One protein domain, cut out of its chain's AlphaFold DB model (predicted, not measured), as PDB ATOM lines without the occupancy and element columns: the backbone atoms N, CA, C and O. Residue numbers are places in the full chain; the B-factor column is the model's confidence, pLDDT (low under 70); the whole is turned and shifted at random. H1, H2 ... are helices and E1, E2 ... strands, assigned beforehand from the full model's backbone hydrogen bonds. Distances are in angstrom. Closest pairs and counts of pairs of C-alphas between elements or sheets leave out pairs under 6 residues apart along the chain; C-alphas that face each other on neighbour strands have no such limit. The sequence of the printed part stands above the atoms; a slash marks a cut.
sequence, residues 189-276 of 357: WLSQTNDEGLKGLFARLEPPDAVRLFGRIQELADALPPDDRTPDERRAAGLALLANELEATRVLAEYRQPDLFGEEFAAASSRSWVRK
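AT A GLANCE: This is residues 189 to 276 of the 357 residues of an uncharacterized protein of Microlunatus parietis (UniProt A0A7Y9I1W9). An elongated, open chain of helices has a small cluster in its middle, where H2 and H3 meet the last part of H1, residues 217 to 223; a loop that folds back through E1 makes one end, and H5, reached through the short H4, sticks out as an arm at the other. Residues 193 to 198, at the turn of the loop, also stick out. The printed part has 88 residues, with one named strand and five named helices in the order E1, H1, H2, H3, H4, H5, and its class is mostly helix. It is only just loose, close to extended, with a radius of gyration of the C-alphas of 17.7 A and spans of 58 by 31 by 20 A.

HOW THE PARTS SIT: Residues 189 to 190 pair antiparallel with residues 201 to 202 of E1, residues 201 to 204, which pairs with no named strand. A tight link leads to H1, residues 207 to 223; the closest C-alphas of E1 and H1, those of Arg 204 and Ala 210, are 7.9 A apart. With residues 217 to 222 alone, H1 touches H2, residues 231 to 241, about perpendicular at 80 degrees; their closest C-alphas, Ala 221 and Gly 238, are 4.6 A apart. With residues 219 to 223 alone, H1 touches H3, residues 245 to 256, the same way at a steep tilt of 68 degrees, only just short of about perpendicular; the closest C-alphas, Ala 223 and Tyr 255, are 5.5 A apart. H2 and H3 are close but not clearly touching, with C-alphas 241 and 248 at 5.4 A. H4, residues 258 to 261, is close to but not clearly touching H3, with C-alphas 254 and 261 at 6.1 A. H5, residues 263 to 276, is likewise close to but not clearly touching H4, with C-alphas 259 and 265 at 7.1 A, and is apart from H1, H2 and H3. In H1, H2, H3 and H5 every O i to N i+4 pair is within hydrogen-bond range; H4 is too short for such a pair.

IN THESE COORDINATES: E1 begins at C-alpha 201, (50.843, 36.805, 53.335), and is 10.4 A long. H1 measures 24.2 A from C-alpha 207, (52.471, 40.995, 36.615). H2 measures 15.3 A, H3 16.2 A and H4 5.4 A. H5 measures 20.5 A and ends at C-alpha 276, (97.834, 51.363, 52.995).

THE WHOLE: The two C-alphas farthest apart, Asp 195 and Arg 275, are 59.7 A apart. The printed part has no cut and no long link. Mean pLDDT of the printed part is 85.6; residues 262 to 276 are under 70.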
ATOM      1  N   TRP A 189      48.259  41.969  51.981       94.62
ATOM      2  CA  TRP A 189      47.424  41.672  53.135       94.62
ATOM      3  C   TRP A 189      48.063  40.578  53.972       94.62
ATOM      4  O   TRP A 189      48.597  39.599  53.450       94.62
ATOM      5  N   LEU A 190      47.957  40.733  55.286       94.00
ATOM      6  CA  LEU A 190      48.367  39.726  56.248       94.00
ATOM      7  C   LEU A 190      47.114  39.066  56.824       94.00
ATOM      8  O   LEU A 190      46.240  39.750  57.361       94.00
ATOM      9  N   SER A 191      47.031  37.746  56.724       89.50
ATOM     10  CA  SER A 191      45.951  36.982  57.339       89.50
ATOM     11  C   SER A 191      46.061  36.977  58.861       89.50
ATOM     12  O   SER A 191      47.118  37.234  59.452       89.50
ATOM     13  N   GLN A 192      44.943  36.668  59.517       86.50
ATOM     14  CA  GLN A 192      44.964  36.330  60.936       86.50
ATOM     15  C   GLN A 192      45.796  35.066  61.158       86.50
ATOM     16  O   GLN A 192      45.948  34.247  60.249       86.50
ATOM     17  N   THR A 193      46.359  34.939  62.359       86.94
ATOM     18  CA  THR A 193      47.038  33.707  62.759       86.94
ATOM     19  C   THR A 193      46.003  32.590  62.782       86.94
ATOM     20  O   THR A 193      44.956  32.762  63.407       86.94
ATOM     21  N   ASN A 194      46.261  31.494  62.073       83.25
ATOM     22  CA  ASN A 194      45.416  30.308  62.161       83.25
ATOM     23  C   ASN A 194      45.679  29.560  63.483       83.25
ATOM     24  O   ASN A 194      46.630  29.864  64.207       83.25
ATOM     25  N   ASP A 195      44.848  28.563  63.787       73.12
ATOM     26  CA  ASP A 195      44.976  27.758  65.012       73.12
ATOM     27  C   ASP A 195      46.300  26.965  65.072       73.12
ATOM     28  O   ASP A 195      46.736  26.550  66.142       73.12
ATOM     29  N   GLU A 196      46.976  26.812  63.931       81.94
ATOM     30  CA  GLU A 196      48.279  26.151  63.773       81.94
ATOM     31  C   GLU A 196      49.471  27.124  63.924       81.94
ATOM     32  O   GLU A 196      50.623  26.732  63.753       81.94
ATOM     33  N   GLY A 197      49.226  28.403  64.242       85.06
ATOM     34  CA  GLY A 197      50.271  29.405  64.494       85.06
ATOM     35  C   GLY A 197      50.879  30.063  63.248       85.06
ATOM     36  O   GLY A 197      51.763  30.912  63.370       85.06
ATOM     37  N   LEU A 198      50.399  29.733  62.050       86.38
ATOM     38  CA  LEU A 198      50.853  30.295  60.780       86.38
ATOM     39  C   LEU A 198      50.073  31.562  60.407       86.38
ATOM     40  O   LEU A 198      48.869  31.691  60.648       86.38
ATOM     41  N   LYS A 199      50.762  32.499  59.748       90.31
ATOM     42  CA  LYS A 199      50.146  33.660  59.094       90.31
ATOM     43  C   LYS A 199      50.401  33.633  57.599       90.31
ATOM     44  O   LYS A 199      51.544  33.597  57.158       90.31
ATOM     45  N   GLY A 200      49.325  33.725  56.824       90.44
ATOM     46  CA  GLY A 200      49.415  33.914  55.381       90.44
ATOM     47  C   GLY A 200      49.741  35.362  55.015       90.44
ATOM     48  O   GLY A 200      49.175  36.294  55.591       90.44
ATOM     49  N   LEU A 201      50.616  35.542  54.031       92.75
ATOM     50  CA  LEU A 201      50.843  36.805  53.335       92.75
ATOM     51  C   LEU A 201      50.259  36.676  51.929       92.75
ATOM     52  O   LEU A 201      50.662  35.801  51.165       92.75
ATOM     53  N   PHE A 202      49.315  37.543  51.585       92.81
ATOM     54  CA  PHE A 202      48.666  37.554  50.280       92.81
ATOM     55  C   PHE A 202      48.988  38.867  49.584       92.81
ATOM     56  O   PHE A 202      48.801  39.931  50.165       92.81
ATOM     57  N   ALA A 203      49.451  38.806  48.340       93.38
ATOM     58  CA  ALA A 203      49.757  39.992  47.556       93.38
ATOM     59  C   ALA A 203      49.076  39.925  46.190       93.38
ATOM     60  O   ALA A 203      49.053  38.881  45.538       93.38
ATOM     61  N   ARG A 204      48.537  41.061  45.754       94.19
ATOM     62  CA  ARG A 204      48.140  41.314  44.369       94.19
ATOM     63  C   ARG A 204      49.021  42.438  43.857       94.19
ATOM     64  O   ARG A 204      48.939  43.562  44.350       94.19
ATOM     65  N   LEU A 205      49.885  42.097  42.913       93.62
ATOM     66  CA  LEU A 205      50.882  42.984  42.327       93.62
ATOM     67  C   LEU A 205      50.673  43.045  40.814       93.62
ATOM     68  O   LEU A 205      50.018  42.173  40.236       93.62
ATOM     69  N   GLU A 206      51.260  44.049  40.171       91.56
ATOM     70  CA  GLU A 206      51.359  44.066  38.714       91.56
ATOM     71  C   GLU A 206      52.159  42.837  38.235       91.56
ATOM     72  O   GLU A 206      53.142  42.463  38.886       91.56
ATOM     73  N   PRO A 207      51.796  42.198  37.104       89.25
ATOM     74  CA  PRO A 207      52.471  40.995  36.615       89.25
ATOM     75  C   PRO A 207      54.009  41.073  36.579       89.25
ATOM     76  O   PRO A 207      54.650  40.144  37.076       89.25
ATOM     77  N   PRO A 208      54.643  42.148  36.057       93.75
ATOM     78  CA  PRO A 208      56.100  42.224  36.045       93.75
ATOM     79  C   PRO A 208      56.706  42.309  37.454       93.75
ATOM     80  O   PRO A 208      57.781  41.757  37.678       93.75
ATOM     81  N   ASP A 209      56.030  42.951  38.410       94.38
ATOM     82  CA  ASP A 209      56.490  43.030  39.800       94.38
ATOM     83  C   ASP A 209      56.317  41.696  40.527       94.38
ATOM     84  O   ASP A 209      57.224  41.270  41.240       94.38
ATOM     85  N   ALA A 210      55.203  40.994  40.297       93.94
ATOM     86  CA  ALA A 210      54.960  39.663  40.849       93.94
ATOM     87  C   ALA A 210      56.023  38.656  40.389       93.94
ATOM     88  O   ALA A 210      56.590  37.935  41.209       93.94
ATOM     89  N   VAL A 211      56.331  38.641  39.087       96.31
ATOM     90  CA  VAL A 211      57.358  37.759  38.510       96.31
ATOM     91  C   VAL A 211      58.743  38.100  39.058       96.31
ATOM     92  O   VAL A 211      59.475  37.194  39.455       96.31
ATOM     93  N   ARG A 212      59.100  39.390  39.141       96.75
ATOM     94  CA  ARG A 212      60.377  39.825  39.731       96.75
ATOM     95  C   ARG A 212      60.500  39.431  41.200       96.75
ATOM     96  O   ARG A 212      61.531  38.894  41.592       96.75
ATOM     97  N   LEU A 213      59.464  39.680  42.002       96.00
ATOM     98  CA  LEU A 213      59.462  39.343  43.425       96.00
ATOM     99  C   LEU A 213      59.554  37.828  43.632       96.00
ATOM    100  O   LEU A 213      60.360  37.377  44.440       96.00
ATOM    101  N   PHE A 214      58.785  37.038  42.881       96.62
ATOM    102  CA  PHE A 214      58.845  35.580  42.974       96.62
ATOM    103  C   PHE A 214      60.218  35.040  42.567       96.62
ATOM    104  O   PHE A 214      60.795  34.231  43.290       96.62
ATOM    105  N   GLY A 215      60.783  35.538  41.463       97.06
ATOM    106  CA  GLY A 215      62.140  35.185  41.043       97.06
ATOM    107  C   GLY A 215      63.186  35.535  42.103       97.06
ATOM    108  O   GLY A 215      64.095  34.752  42.353       97.06
ATOM    109  N   ARG A 216      63.017  36.666  42.795       96.06
ATOM    110  CA  ARG A 216      63.894  37.076  43.895       96.06
ATOM    111  C   ARG A 216      63.796  36.161  45.119       96.06
ATOM    112  O   ARG A 216      64.817  35.848  45.724       96.06
ATOM    113  N   ILE A 217      62.585  35.740  45.482       96.69
ATOM    114  CA  ILE A 217      62.355  34.770  46.562       96.69
ATOM    115  C   ILE A 217      63.001  33.428  46.208       96.69
ATOM    116  O   ILE A 217      63.650  32.826  47.057       96.69
ATOM    117  N   GLN A 218      62.846  32.985  44.957       96.94
ATOM    118  CA  GLN A 218      63.452  31.749  44.471       96.94
ATOM    119  C   GLN A 218      64.984  31.824  44.521       96.94
ATOM    120  O   GLN A 218      65.608  30.931  45.075       96.94
ATOM    121  N   GLU A 219      65.583  32.922  44.058       95.94
ATOM    122  CA  GLU A 219      67.036  33.124  44.117       95.94
ATOM    123  C   GLU A 219      67.571  33.078  45.560       95.94
ATOM    124  O   GLU A 219      68.594  32.456  45.830       95.94
ATOM    125  N   LEU A 220      66.861  33.696  46.512       96.31
ATOM    126  CA  LEU A 220      67.211  33.610  47.934       96.31
ATOM    127  C   LEU A 220      67.075  32.188  48.482       96.31
ATOM    128  O   LEU A 220      67.908  31.759  49.274       96.31
ATOM    129  N   ALA A 221      66.041  31.455  48.069       96.31
ATOM    130  CA  ALA A 221      65.845  30.065  48.461       96.31
ATOM    131  C   ALA A 221      66.964  29.151  47.932       96.31
ATOM    132  O   ALA A 221      67.374  28.219  48.628       96.31
ATOM    133  N   ASP A 222      67.471  29.427  46.732       94.88
ATOM    134  CA  ASP A 222      68.577  28.696  46.110       94.88
ATOM    135  C   ASP A 222      69.929  29.053  46.755       94.88
ATOM    136  O   ASP A 222      70.802  28.196  46.865       94.88
ATOM    137  N   ALA A 223      70.073  30.288  47.247       94.44
ATOM    138  CA  ALA A 223      71.266  30.773  47.943       94.44
ATOM    139  C   ALA A 223      71.413  30.268  49.391       94.44
ATOM    140  O   ALA A 223      72.494  30.362  49.974       94.44
ATOM    141  N   LEU A 224      70.344  29.742  49.994       92.75
ATOM    142  CA  LEU A 224      70.408  29.144  51.328       92.75
ATOM    143  C   LEU A 224      71.266  27.862  51.328       92.75
ATOM    144  O   LEU A 224      71.232  27.105  50.351       92.75
ATOM    145  N   PRO A 225      71.966  27.548  52.437       90.06
ATOM    146  CA  PRO A 225      72.703  26.295  52.574       90.06
ATOM    147  C   PRO A 225      71.837  25.064  52.247       90.06
ATOM    148  O   PRO A 225      70.616  25.091  52.448       90.06
ATOM    149  N   PRO A 226      72.434  23.983  51.720       89.50
ATOM    150  CA  PRO A 226      71.706  22.744  51.469       89.50
ATOM    151  C   PRO A 226      71.197  22.141  52.784       89.50
ATOM    152  O   PRO A 226      71.929  22.080  53.769       89.50
ATOM    153  N   ASP A 227      69.943  21.695  52.783       90.31
ATOM    154  CA  ASP A 227      69.268  21.059  53.916       90.31
ATOM    155  C   ASP A 227      68.098  20.174  53.456       90.31
ATOM    156  O   ASP A 227      67.903  19.963  52.259       90.31
ATOM    157  N   ASP A 228      67.352  19.619  54.411       93.19
ATOM    158  CA  ASP A 228      66.242  18.682  54.208       93.19
ATOM    159  C   ASP A 228      64.878  19.359  53.978       93.19
ATOM    160  O   ASP A 228      63.870  18.671  53.798       93.19
ATOM    161  N   ARG A 229      64.835  20.698  53.933       92.69
ATOM    162  CA  ARG A 229      63.610  21.460  53.669       92.69
ATOM    163  C   ARG A 229      63.109  21.228  52.248       92.69
ATOM    164  O   ARG A 229      63.865  21.219  51.275       92.69
ATOM    165  N   THR A 230      61.795  21.145  52.110       96.75
ATOM    166  CA  THR A 230      61.119  21.125  50.811       96.75
ATOM    167  C   THR A 230      61.356  22.432  50.035       96.75
ATOM    168  O   THR A 230      61.633  23.482  50.631       96.75
ATOM    169  N   PRO A 231      61.195  22.435  48.695       94.81
ATOM    170  CA  PRO A 231      61.327  23.658  47.899       94.81
ATOM    171  C   PRO A 231      60.426  24.813  48.369       94.81
ATOM    172  O   PRO A 231      60.826  25.976  48.296       94.81
ATOM    173  N   ASP A 232      59.226  24.512  48.876       95.81
ATOM    174  CA  ASP A 232      58.303  25.520  49.409       95.81
ATOM    175  C   ASP A 232      58.757  26.085  50.761       95.81
ATOM    176  O   ASP A 232      58.700  27.298  50.964       95.81
ATOM    177  N   GLU A 233      59.281  25.253  51.663       95.38
ATOM    178  CA  GLU A 233      59.850  25.709  52.940       95.38
ATOM    179  C   GLU A 233      61.090  26.588  52.728       95.38
ATOM    180  O   GLU A 233      61.273  27.596  53.417       95.38
ATOM    181  N   ARG A 234      61.919  26.265  51.728       96.38
ATOM    182  CA  ARG A 234      63.061  27.105  51.334       96.38
ATOM    183  C   ARG A 234      62.605  28.445  50.760       96.38
ATOM    184  O   ARG A 234      63.153  29.478  51.142       96.38
ATOM    185  N   ARG A 235      61.565  28.464  49.914       96.38
ATOM    186  CA  ARG A 235      60.939  29.717  49.443       96.38
ATOM    187  C   ARG A 235      60.358  30.538  50.588       96.38
ATOM    188  O   ARG A 235      60.527  31.755  50.592       96.38
ATOM    189  N   ALA A 236      59.725  29.910  51.577       95.31
ATOM    190  CA  ALA A 236      59.222  30.605  52.760       95.31
ATOM    191  C   ALA A 236      60.361  31.263  53.562       95.31
ATOM    192  O   ALA A 236      60.243  32.421  53.966       95.31
ATOM    193  N   ALA A 237      61.495  30.574  53.724       93.88
ATOM    194  CA  ALA A 237      62.686  31.140  54.358       93.88
ATOM    195  C   ALA A 237      63.322  32.270  53.528       93.88
ATOM    196  O   ALA A 237      63.691  33.305  54.082       93.88
ATOM    197  N   GLY A 238      63.390  32.116  52.201       95.06
ATOM    198  CA  GLY A 238      63.842  33.168  51.286       95.06
ATOM    199  C   GLY A 238      62.952  34.415  51.339       95.06
ATOM    200  O   GLY A 238      63.450  35.537  51.382       95.06
ATOM    201  N   LEU A 239      61.630  34.237  51.429       94.94
ATOM    202  CA  LEU A 239      60.686  35.335  51.639       94.94
ATOM    203  C   LEU A 239      60.908  36.023  52.994       94.94
ATOM    204  O   LEU A 239      60.873  37.249  53.059       94.94
ATOM    205  N   ALA A 240      61.165  35.270  54.066       93.75
ATOM    206  CA  ALA A 240      61.463  35.844  55.379       93.75
ATOM    207  C   ALA A 240      62.774  36.654  55.378       93.75
ATOM    208  O   ALA A 240      62.833  37.715  55.999       93.75
ATOM    209  N   LEU A 241      63.797  36.208  54.637       95.19
ATOM    210  CA  LEU A 241      65.056  36.942  54.475       95.19
ATOM    211  C   LEU A 241      64.859  38.320  53.839       95.19
ATOM    212  O   LEU A 241      65.569  39.248  54.208       95.19
ATOM    213  N   LEU A 242      63.872  38.499  52.954       93.50
ATOM    214  CA  LEU A 242      63.574  39.816  52.374       93.50
ATOM    215  C   LEU A 242      63.179  40.867  53.417       93.50
ATOM    216  O   LEU A 242      63.338  42.057  53.157       93.50
ATOM    217  N   ALA A 243      62.695  40.456  54.595       91.38
ATOM    218  CA  ALA A 243      62.426  41.384  55.691       91.38
ATOM    219  C   ALA A 243      63.715  41.961  56.311       91.38
ATOM    220  O   ALA A 243      63.659  42.986  56.987       91.38
ATOM    221  N   ASN A 244      64.867  41.324  56.078       93.56
ATOM    222  CA  ASN A 244      66.181  41.789  56.499       93.56
ATOM    223  C   ASN A 244      67.060  42.059  55.270       93.56
ATOM    224  O   ASN A 244      67.790  41.193  54.791       93.56
ATOM    225  N   GLU A 245      66.996  43.295  54.777       92.12
ATOM    226  CA  GLU A 245      67.683  43.723  53.556       92.12
ATOM    227  C   GLU A 245      69.195  43.447  53.575       92.12
ATOM    228  O   GLU A 245      69.750  42.986  52.574       92.12
ATOM    229  N   LEU A 246      69.860  43.690  54.711       94.00
ATOM    230  CA  LEU A 246      71.305  43.488  54.846       94.00
ATOM    231  C   LEU A 246      71.672  42.009  54.731       94.00
ATOM    232  O   LEU A 246      72.609  41.657  54.018       94.00
ATOM    233  N   GLU A 247      70.902  41.147  55.390       90.81
ATOM    234  CA  GLU A 247      71.153  39.709  55.388       90.81
ATOM    235  C   GLU A 247      70.831  39.081  54.031       90.81
ATOM    236  O   GLU A 247      71.638  38.319  53.503       90.81
ATOM    237  N   ALA A 248      69.708  39.458  53.415       92.88
ATOM    238  CA  ALA A 248      69.384  39.029  52.058       92.88
ATOM    239  C   ALA A 248      70.503  39.421  51.081       92.88
ATOM    240  O   ALA A 248      70.968  38.595  50.296       92.88
ATOM    241  N   THR A 249      70.975  40.669  51.151       93.06
ATOM    242  CA  THR A 249      72.054  41.160  50.286       93.06
ATOM    243  C   THR A 249      73.350  40.386  50.503       93.06
ATOM    244  O   THR A 249      73.986  40.001  49.523       93.06
ATOM    245  N   ARG A 250      73.715  40.112  51.761       92.00
ATOM    246  CA  ARG A 250      74.895  39.316  52.118       92.00
ATOM    247  C   ARG A 250      74.827  37.906  51.532       92.00
ATOM    248  O   ARG A 250      75.728  37.528  50.793       92.00
ATOM    249  N   VAL A 251      73.734  37.183  51.788       92.00
ATOM    250  CA  VAL A 251      73.514  35.808  51.300       92.00
ATOM    251  C   VAL A 251      73.643  35.731  49.779       92.00
ATOM    252  O   VAL A 251      74.259  34.822  49.233       92.00
ATOM    253  N   LEU A 252      73.106  36.717  49.070       93.19
ATOM    254  CA  LEU A 252      73.159  36.733  47.612       93.19
ATOM    255  C   LEU A 252      74.503  37.167  47.049       93.19
ATOM    256  O   LEU A 252      74.864  36.727  45.961       93.19
ATOM    257  N   ALA A 253      75.226  38.041  47.746       91.19
ATOM    258  CA  ALA A 253      76.588  38.387  47.374       91.19
ATOM    259  C   ALA A 253      77.499  37.158  47.509       91.19
ATOM    260  O   ALA A 253      78.217  36.838  46.565       91.19
ATOM    261  N   GLU A 254      77.389  36.433  48.626       89.94
ATOM    262  CA  GLU A 254      78.095  35.167  48.863       89.94
ATOM    263  C   GLU A 254      77.733  34.114  47.800       89.94
ATOM    264  O   GLU A 254      78.615  33.451  47.262       89.94
ATOM    265  N   TYR A 255      76.453  34.007  47.430       91.25
ATOM    266  CA  TYR A 255      75.993  33.052  46.419       91.25
ATOM    267  C   TYR A 255      76.434  33.393  44.986       91.25
ATOM    268  O   TYR A 255      76.844  32.509  44.236       91.25
ATOM    269  N   ARG A 256      76.351  34.667  44.575       91.94
ATOM    270  CA  ARG A 256      76.702  35.100  43.208       91.94
ATOM    271  C   ARG A 256      78.207  35.195  42.981       91.94
ATOM    272  O   ARG A 256      78.648  35.050  41.844       91.94
ATOM    273  N   GLN A 257      78.964  35.516  44.026       89.12
ATOM    274  CA  GLN A 257      80.407  35.750  43.966       89.12
ATOM    275  C   GLN A 257      81.108  35.051  45.135       89.12
ATOM    276  O   GLN A 257      81.655  35.715  46.019       89.12
ATOM    277  N   PRO A 258      81.097  33.706  45.168       81.75
ATOM    278  CA  PRO A 258      81.698  32.948  46.265       81.75
ATOM    279  C   PRO A 258      83.205  33.214  46.406       81.75
ATOM    280  O   PRO A 258      83.760  33.109  47.498       81.75
ATOM    281  N   ASP A 259      83.871  33.619  45.323       84.06
ATOM    282  CA  ASP A 259      85.284  33.988  45.265       84.06
ATOM    283  C   ASP A 259      85.627  35.237  46.094       84.06
ATOM    284  O   ASP A 259      86.689  35.290  46.714       84.06
ATOM    285  N   LEU A 260      84.719  36.218  46.176       76.31
ATOM    286  CA  LEU A 260      84.925  37.430  46.980       76.31
ATOM    287  C   LEU A 260      84.850  37.173  48.488       76.31
ATOM    288  O   LEU A 260      85.374  37.963  49.276       76.31
ATOM    289  N   PHE A 261      84.202  36.080  48.882       70.44
ATOM    290  CA  PHE A 261      83.993  35.699  50.278       70.44
ATOM    291  C   PHE A 261      84.800  34.456  50.678       70.44
ATOM    292  O   PHE A 261      84.707  34.002  51.817       70.44
ATOM    293  N   GLY A 262      85.636  33.934  49.776       67.94
ATOM    294  CA  GLY A 262      86.592  32.875  50.081       67.94
ATOM    295  C   GLY A 262      87.726  33.351  50.997       67.94
ATOM    296  O   GLY A 262      88.129  34.520  50.978       67.94
ATOM    297  N   GLU A 263      88.297  32.425  51.778       65.25
ATOM    298  CA  GLU A 263      89.401  32.708  52.716       65.25
ATOM    299  C   GLU A 263      90.611  33.370  52.032       65.25
ATOM    300  O   GLU A 263      91.307  34.199  52.624       65.25
ATOM    301  N   GLU A 264      90.831  33.059  50.755       61.31
ATOM    302  CA  GLU A 264      91.939  33.565  49.950       61.31
ATOM    303  C   GLU A 264      91.818  35.076  49.657       61.31
ATOM    304  O   GLU A 264      92.793  35.824  49.792       61.31
ATOM    305  N   PHE A 265      90.607  35.570  49.366       57.25
ATOM    306  CA  PHE A 265      90.346  36.998  49.159       57.25
ATOM    307  C   PHE A 265      90.309  37.776  50.486       57.25
ATOM    308  O   PHE A 265      90.836  38.893  50.576       57.25
ATOM    309  N   ALA A 266      89.777  37.178  51.558       60.31
ATOM    310  CA  ALA A 266      89.842  37.741  52.910       60.31
ATOM    311  C   ALA A 266      91.303  37.921  53.386       60.31
ATOM    312  O   ALA A 266      91.667  38.956  53.960       60.31
ATOM    313  N   ALA A 267      92.183  36.965  53.067       61.00
ATOM    314  CA  ALA A 267      93.617  37.046  53.339       61.00
ATOM    315  C   ALA A 267      94.354  38.073  52.451       61.00
ATOM    316  O   ALA A 267      95.311  38.707  52.905       61.00
ATOM    317  N   ALA A 268      93.931  38.271  51.199       60.47
ATOM    318  CA  ALA A 268      94.529  39.250  50.284       60.47
ATOM    319  C   ALA A 268      94.110  40.703  50.600       60.47
ATOM    320  O   ALA A 268      94.948  41.614  50.618       60.47
ATOM    321  N   SER A 269      92.828  40.928  50.897       57.25
ATOM    322  CA  SER A 269      92.285  42.253  51.220       57.25
ATOM    323  C   SER A 269      92.856  42.803  52.532       57.25
ATOM    324  O   SER A 269      93.307  43.954  52.558       57.25
ATOM    325  N   SER A 270      92.961  41.967  53.571       57.75
ATOM    326  CA  SER A 270      93.572  42.310  54.865       57.75
ATOM    327  C   SER A 270      95.050  42.707  54.733       57.75
ATOM    328  O   SER A 270      95.457  43.741  55.271       57.75
ATOM    329  N   ARG A 271      95.845  41.987  53.926       53.88
ATOM    330  CA  ARG A 271      97.242  42.368  53.616       53.88
ATOM    331  C   ARG A 271      97.341  43.702  52.870       53.88
ATOM    332  O   ARG A 271      98.256  44.485  53.125       53.88
ATOM    333  N   SER A 272      96.408  43.986  51.960       48.28
ATOM    334  CA  SER A 272      96.410  45.229  51.175       48.28
ATOM    335  C   SER A 272      96.023  46.467  52.001       48.28
ATOM    336  O   SER A 272      96.591  47.545  51.801       48.28
ATOM    337  N   TRP A 273      95.112  46.309  52.969       42.22
ATOM    338  CA  TRP A 273      94.643  47.388  53.843       42.22
ATOM    339  C   TRP A 273      95.697  47.775  54.886       42.22
ATOM    340  O   TRP A 273      96.001  48.960  55.032       42.22
ATOM    341  N   VAL A 274      96.351  46.791  55.519       50.28
ATOM    342  CA  VAL A 274      97.475  47.014  56.456       50.28
ATOM    343  C   VAL A 274      98.647  47.736  55.775       50.28
ATOM    344  O   VAL A 274      99.336  48.564  56.379       50.28
ATOM    345  N   ARG A 275      98.851  47.498  54.474       44.53
ATOM    346  CA  ARG A 275      99.905  48.154  53.688       44.53
ATOM    347  C   ARG A 275      99.563  49.596  53.276       44.53
ATOM    348  O   ARG A 275     100.475  50.371  53.005       44.53
ATOM    349  N   LYS A 276      98.278  49.977  53.251       45.53
ATOM    350  CA  LYS A 276      97.834  51.363  52.995       45.53
ATOM    351  C   LYS A 276      97.692  52.201  54.269       45.53
ATOM    352  O   LYS A 276      97.904  53.405  54.198       45.53
TER     353      LYS A 276